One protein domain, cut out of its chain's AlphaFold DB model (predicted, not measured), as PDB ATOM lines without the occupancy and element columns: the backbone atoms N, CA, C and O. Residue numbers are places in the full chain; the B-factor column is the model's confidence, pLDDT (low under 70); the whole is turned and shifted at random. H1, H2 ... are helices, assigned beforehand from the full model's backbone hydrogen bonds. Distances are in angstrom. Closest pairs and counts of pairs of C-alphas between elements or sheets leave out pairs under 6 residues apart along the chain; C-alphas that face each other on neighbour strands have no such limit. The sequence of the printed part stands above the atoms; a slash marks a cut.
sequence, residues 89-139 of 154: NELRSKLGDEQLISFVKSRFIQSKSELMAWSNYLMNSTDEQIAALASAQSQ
ATOM      1  N   ASN A  89      50.049  11.072  11.430       63.44
ATOM      2  CA  ASN A  89      50.692  10.921  12.736       63.44
ATOM      3  C   ASN A  89      50.905  12.275  13.433       63.44
ATOM      4  O   ASN A  89      50.515  12.443  14.587       63.44
ATOM      5  N   GLU A  90      51.403  13.288  12.716       66.44
ATOM      6  CA  GLU A  90      51.478  14.649  13.267       66.44
ATOM      7  C   GLU A  90      50.090  15.194  13.619       66.44
ATOM      8  O   GLU A  90      49.904  15.811  14.667       66.44
ATOM      9  N   LEU A  91      49.101  14.923  12.771       66.25
ATOM     10  CA  LEU A  91      47.722  15.342  12.977       66.25
ATOM     11  C   LEU A  91      47.101  14.647  14.204       66.25
ATOM     12  O   LEU A  91      46.510  15.308  15.052       66.25
ATOM     13  N   ARG A  92      47.327  13.338  14.366       68.06
ATOM     14  CA  ARG A  92      46.910  12.542  15.531       68.06
ATOM     15  C   ARG A  92      47.570  13.003  16.820       68.06
ATOM     16  O   ARG A  92      46.911  13.019  17.845       68.06
ATOM     17  N   SER A  93      48.837  13.412  16.769       71.56
ATOM     18  CA  SER A  93      49.531  13.941  17.949       71.56
ATOM     19  C   SER A  93      48.976  15.292  18.428       71.56
ATOM     20  O   SER A  93      49.147  15.647  19.592       71.56
ATOM     21  N   LYS A  94      48.317  16.050  17.537       72.69
ATOM     22  CA  LYS A  94      47.782  17.396  17.801       72.69
ATOM     23  C   LYS A  94      46.275  17.418  18.084       72.69
ATOM     24  O   LYS A  94      45.786  18.427  18.586       72.69
ATOM     25  N   LEU A  95      45.548  16.348  17.760       73.75
ATOM     26  CA  LEU A  95      44.102  16.222  17.969       73.75
ATOM     27  C   LEU A  95      43.811  15.453  19.259       73.75
ATOM     28  O   LEU A  95      44.408  14.411  19.515       73.75
ATOM     29  N   GLY A  96      42.864  15.947  20.056       81.00
ATOM     30  CA  GLY A  96      42.381  15.220  21.235       81.00
ATOM     31  C   GLY A  96      41.451  14.057  20.864       81.00
ATOM     32  O   GLY A  96      40.836  14.070  19.798       81.00
ATOM     33  N   ASP A  97      41.284  13.085  21.764       76.94
ATOM     34  CA  ASP A  97      40.445  11.889  21.549       76.94
ATOM     35  C   ASP A  97      39.007  12.216  21.104       76.94
ATOM     36  O   ASP A  97      38.484  11.586  20.187       76.94
ATOM     37  N   GLU A  98      38.387  13.255  21.668       77.69
ATOM     38  CA  GLU A  98      37.042  13.711  21.274       77.69
ATOM     39  C   GLU A  98      36.978  14.171  19.808       77.69
ATOM     40  O   GLU A  98      36.005  13.918  19.095       77.69
ATOM     41  N   GLN A  99      38.043  14.811  19.321       73.75
ATOM     42  CA  GLN A  99      38.152  15.194  17.915       73.75
ATOM     43  C   GLN A  99      38.435  13.966  17.045       73.75
ATOM     44  O   GLN A  99      37.847  13.832  15.972       73.75
ATOM     45  N   LEU A 100      39.259  13.026  17.517       74.94
ATOM     46  CA  LEU A 100      39.536  11.769  16.816       74.94
ATOM     47  C   LEU A 100      38.276  10.920  16.603       74.94
ATOM     48  O   LEU A 100      38.109  10.341  15.529       74.94
ATOM     49  N   ILE A 101      37.352  10.906  17.568       77.81
ATOM     50  CA  ILE A 101      36.061  10.209  17.454       77.81
ATOM     51  C   ILE A 101      35.225  10.768  16.294       77.81
ATOM     52  O   ILE A 101      34.577  10.000  15.579       77.81
ATOM     53  N   SER A 102      35.280  12.078  16.043       72.12
ATOM     54  CA  SER A 102      34.535  12.716  14.946       72.12
ATOM     55  C   SER A 102      35.024  12.312  13.546       72.12
ATOM     56  O   SER A 102      34.254  12.352  12.586       72.12
ATOM     57  N   PHE A 103      36.275  11.852  13.432       69.75
ATOM     58  CA  PHE A 103      36.859  11.366  12.180       69.75
ATOM     59  C   PHE A 103      36.557   9.891  11.901       69.75
ATOM     60  O   PHE A 103      36.901   9.385  10.830       69.75
ATOM     61  N   VAL A 104      35.908   9.175  12.823       75.38
ATOM     62  CA  VAL A 104      35.492   7.795  12.578       75.38
ATOM     63  C   VAL A 104      34.371   7.786  11.542       75.38
ATOM     64  O   VAL A 104      33.338   8.439  11.681       75.38
ATOM     65  N   LYS A 105      34.576   7.006  10.476       77.56
ATOM     66  CA  LYS A 105      33.603   6.838   9.398       77.56
ATOM     67  C   LYS A 105      32.251   6.401   9.959       77.56
ATOM     68  O   LYS A 105      32.148   5.376  10.633       77.56
ATOM     69  N   SER A 106      31.195   7.119   9.590       77.81
ATOM     70  CA  SER A 106      29.833   6.687   9.886       77.81
ATOM     71  C   SER A 106      29.544   5.319   9.258       77.81
ATOM     72  O   SER A 106      29.824   5.076   8.080       77.81
ATOM     73  N   ARG A 107      28.915   4.428  10.034       78.81
ATOM     74  CA  ARG A 107      28.476   3.098   9.578       78.81
ATOM     75  C   ARG A 107      27.439   3.170   8.442       78.81
ATOM     76  O   ARG A 107      27.191   2.167   7.783       78.81
ATOM     77  N   PHE A 108      26.847   4.342   8.207       82.31
ATOM     78  CA  PHE A 108      25.790   4.565   7.217       82.31
ATOM     79  C   PHE A 108      26.287   4.924   5.811       82.31
ATOM     80  O   PHE A 108      25.459   5.151   4.940       82.31
ATOM     81  N   ILE A 109      27.601   4.962   5.561       79.50
ATOM     82  CA  ILE A 109      28.120   5.152   4.197       79.50
ATOM     83  C   ILE A 109      27.913   3.860   3.403       79.50
ATOM     84  O   ILE A 109      28.564   2.849   3.686       79.50
ATOM     85  N   GLN A 110      27.029   3.908   2.408       81.94
ATOM     86  CA  GLN A 110      26.611   2.746   1.618       81.94
ATOM     87  C   GLN A 110      27.042   2.830   0.148       81.94
ATOM     88  O   GLN A 110      27.155   1.789  -0.500       81.94
ATOM     89  N   SER A 111      27.332   4.029  -0.379       85.94
ATOM     90  CA  SER A 111      27.676   4.229  -1.796       85.94
ATOM     91  C   SER A 111      29.097   4.767  -2.035       85.94
ATOM     92  O   SER A 111      29.705   5.424  -1.188       85.94
ATOM     93  N   LYS A 112      29.650   4.501  -3.231       80.00
ATOM     94  CA  LYS A 112      30.989   4.981  -3.634       80.00
ATOM     95  C   LYS A 112      31.064   6.514  -3.667       80.00
ATOM     96  O   LYS A 112      32.089   7.078  -3.303       80.00
ATOM     97  N   SER A 113      29.986   7.187  -4.069       84.19
ATOM     98  CA  SER A 113      29.893   8.651  -4.070       84.19
ATOM     99  C   SER A 113      29.914   9.244  -2.661       84.19
ATOM    100  O   SER A 113      30.595  10.240  -2.442       84.19
ATOM    101  N   GLU A 114      29.237   8.616  -1.695       84.88
ATOM    102  CA  GLU A 114      29.281   9.039  -0.287       84.88
ATOM    103  C   GLU A 114      30.675   8.875   0.317       84.88
ATOM    104  O   GLU A 114      31.119   9.729   1.079       84.88
ATOM    105  N   LEU A 115      31.393   7.807  -0.049       79.69
ATOM    106  CA  LEU A 115      32.767   7.597   0.404       79.69
ATOM    107  C   LEU A 115      33.693   8.707  -0.115       79.69
ATOM    108  O   LEU A 115      34.456   9.264   0.666       79.69
ATOM    109  N   MET A 116      33.571   9.080  -1.393       82.12
ATOM    110  CA  MET A 116      34.345  10.186  -1.976       82.12
ATOM    111  C   MET A 116      33.972  11.543  -1.357       82.12
ATOM    112  O   MET A 116      34.839  12.375  -1.101       82.12
ATOM    113  N   ALA A 117      32.689  11.778  -1.073       84.12
ATOM    114  CA  ALA A 117      32.257  12.987  -0.374       84.12
ATOM    115  C   ALA A 117      32.839  13.055   1.048       84.12
ATOM    116  O   ALA A 117      33.306  14.110   1.474       84.12
ATOM    117  N   TRP A 118      32.877  11.925   1.757       82.69
ATOM    118  CA  TRP A 118      33.474  11.834   3.086       82.69
ATOM    119  C   TRP A 118      34.997  12.001   3.062       82.69
ATOM    120  O   TRP A 118      35.532  12.714   3.905       82.69
ATOM    121  N   SER A 119      35.705  11.439   2.074       81.00
ATOM    122  CA  SER A 119      37.149  11.679   1.933       81.00
ATOM    123  C   SER A 119      37.463  13.150   1.666       81.00
ATOM    124  O   SER A 119      38.416  13.682   2.228       81.00
ATOM    125  N   ASN A 120      36.640  13.824   0.858       81.81
ATOM    126  CA  ASN A 120      36.787  15.257   0.600       81.81
ATOM    127  C   ASN A 120      36.488  16.087   1.859       81.81
ATOM    128  O   ASN A 120      37.199  17.047   2.144       81.81
ATOM    129  N   TYR A 121      35.475  15.699   2.639       82.69
ATOM    130  CA  TYR A 121      35.184  16.312   3.937       82.69
ATOM    131  C   TYR A 121      36.352  16.163   4.918       82.69
ATOM    132  O   TYR A 121      36.708  17.132   5.582       82.69
ATOM    133  N   LEU A 122      36.977  14.982   4.987       77.31
ATOM    134  CA  LEU A 122      38.153  14.774   5.827       77.31
ATOM    135  C   LEU A 122      39.267  15.745   5.447       77.31
ATOM    136  O   LEU A 122      39.702  16.488   6.312       77.31
ATOM    137  N   MET A 123      39.653  15.812   4.170       77.62
ATOM    138  CA  MET A 123      40.739  16.703   3.739       77.62
ATOM    139  C   MET A 123      40.440  18.187   4.009       77.62
ATOM    140  O   MET A 123      41.310  18.909   4.483       77.62
ATOM    141  N   ASN A 124      39.202  18.635   3.789       77.19
ATOM    142  CA  ASN A 124      38.838  20.034   4.023       77.19
ATOM    143  C   ASN A 124      38.728  20.373   5.520       77.19
ATOM    144  O   ASN A 124      39.190  21.425   5.955       77.19
ATOM    145  N   SER A 125      38.134  19.485   6.325       69.94
ATOM    146  CA  SER A 125      37.974  19.719   7.769       69.94
ATOM    147  C   SER A 125      39.301  19.644   8.522       69.94
ATOM    148  O   SER A 125      39.476  20.341   9.523       69.94
ATOM    149  N   THR A 126      40.258  18.846   8.036       67.94
ATOM    150  CA  THR A 126      41.602  18.807   8.611       67.94
ATOM    151  C   THR A 126      42.330  20.126   8.406       67.94
ATOM    152  O   THR A 126      42.936  20.621   9.352       67.94
ATOM    153  N   ASP A 127      42.209  20.744   7.231       67.88
ATOM    154  CA  ASP A 127      42.851  22.032   6.948       67.88
ATOM    155  C   ASP A 127      42.272  23.160   7.818       67.88
ATOM    156  O   ASP A 127      43.020  23.957   8.391       67.88
ATOM    157  N   GLU A 128      40.948  23.184   8.004       69.69
ATOM    158  CA  GLU A 128      40.273  24.156   8.874       69.69
ATOM    159  C   GLU A 128      40.675  24.004  10.350       69.69
ATOM    160  O   GLU A 128      40.962  24.998  11.024       69.69
ATOM    161  N   GLN A 129      40.751  22.771  10.865       65.19
ATOM    162  CA  GLN A 129      41.148  22.526  12.256       65.19
ATOM    163  C   GLN A 129      42.634  22.813  12.498       65.19
ATOM    164  O   GLN A 129      42.983  23.377  13.535       65.19
ATOM    165  N   ILE A 130      43.512  22.501  11.539       63.97
ATOM    166  CA  ILE A 130      44.936  22.854  11.616       63.97
ATOM    167  C   ILE A 130      45.105  24.381  11.642       63.97
ATOM    168  O   ILE A 130      45.872  24.895  12.458       63.97
ATOM    169  N   ALA A 131      44.361  25.120  10.813       68.44
ATOM    170  CA  ALA A 131      44.391  26.583  10.802       68.44
ATOM    171  C   ALA A 131      43.862  27.196  12.116       68.44
ATOM    172  O   ALA A 131      44.455  28.135  12.662       68.44
ATOM    173  N   ALA A 132      42.779  26.644  12.669       67.56
ATOM    174  CA  ALA A 132      42.234  27.061  13.960       67.56
ATOM    175  C   ALA A 132      43.214  26.792  15.121       67.56
ATOM    176  O   ALA A 132      43.428  27.655  15.971       67.56
ATOM    177  N   LEU A 133      43.875  25.631  15.138       63.22
ATOM    178  CA  LEU A 133      44.881  25.301  16.152       63.22
ATOM    179  C   LEU A 133      46.139  26.181  16.028       63.22
ATOM    180  O   LEU A 133      46.649  26.661  17.040       63.22
ATOM    181  N   ALA A 134      46.606  26.462  14.806       61.78
ATOM    182  CA  ALA A 134      47.744  27.356  14.565       61.78
ATOM    183  C   ALA A 134      47.462  28.805  15.013       61.78
ATOM    184  O   ALA A 134      48.314  29.464  15.617       61.78
ATOM    185  N   SER A 135      46.246  29.302  14.765       63.22
ATOM    186  CA  SER A 135      45.827  30.637  15.210       63.22
ATOM    187  C   SER A 135      45.628  30.724  16.730       63.22
ATOM    188  O   SER A 135      46.039  31.718  17.331       63.22
ATOM    189  N   ALA A 136      45.115  29.675  17.379       61.97
ATOM    190  CA  ALA A 136      44.998  29.611  18.839       61.97
ATOM    191  C   ALA A 136      46.370  29.589  19.542       61.97
ATOM    192  O   ALA A 136      46.570  30.293  20.534       61.97
ATOM    193  N   GLN A 137      47.350  28.861  18.993       57.47
ATOM    194  CA  GLN A 137      48.732  28.873  19.496       57.47
ATOM    195  C   GLN A 137      49.401  30.249  19.352       57.47
ATOM    196  O   GLN A 137      50.181  30.644  20.214       57.47
ATOM    197  N   SER A 138      49.056  31.011  18.311       55.97
ATOM    198  CA  SER A 138      49.584  32.367  18.089       55.97
ATOM    199  C   SER A 138      49.045  33.397  19.096       55.97
ATOM    200  O   SER A 138      49.717  34.385  19.391       55.97
ATOM    201  N   GLN A 139      47.840  33.182  19.636       53.16
ATOM    202  CA  GLN A 139      47.216  34.085  20.612       53.16
ATOM    203  C   GLN A 139      47.709  33.846  22.048       53.16
ATOM    204  O   GLN A 139      47.808  34.797  22.825       53.16
TER     205      GLN A 139
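Overview. This is residues 89 to 139 of the 154 residues of an uncharacterized protein of Bacteroides sp. 2_2_4 (UniProt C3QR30). One long helix, H3, makes the length of this domain, and the rest of the printed part is a short, loosely placed strip along one side of it: two small helices, H1 and H2, set at a steep angle to each other, then a stretch without a named element, residues 103 to 111, that leads to the beginning of H3. The far end of H3, residues 134 to 139, sticks out free. The printed part has 51 residues with three named helices, in the order H1, H2, H3, and no named strand; the class is all helix. The whole is loose, with a radius of gyration of the C-alphas of 12.9 A, and spans 42 by 19 by 16 A.

Along the chain. Find C-alpha 89 at (50.692, 10.921, 12.736); there H1 begins, residues 89 to 94. After a tight link of 2 residues, look for H2 at residues 97 to 102, beginning at C-alpha 97 at (40.445, 11.889, 21.549). A short link of 9 residues then brings you to C-alpha 112 at (30.989, 4.981, -3.634), from where H3, residues 112 to 139, runs 41.2 A to C-alpha 139 at (47.216, 34.085, 20.612).

Arrangement. Look first at H1 and H2, which are close but not clearly touching: their closest C-alphas, those of Arg 92 and Leu 100, are 7.5 A apart. Their lines stand at a steep tilt of 67 degrees, opposite ways. H1 and H3 are near each other, with 5 pairs of C-alphas within 10 A. H2 and H3 are apart. In H1 and H3 every O i to N i+4 pair is within hydrogen-bond range; in H2 it is 1 of 2.

Size, cuts and confidence. The C-alphas farthest apart, those of Ser 111 and Gln 139, are 42.1 A from each other. The printed part has no cut, and neither link is long. In the B-factor column you find a mean pLDDT of 73.3 for the printed part, with residues 89 to 92, 103 and 125 to 139 under 70.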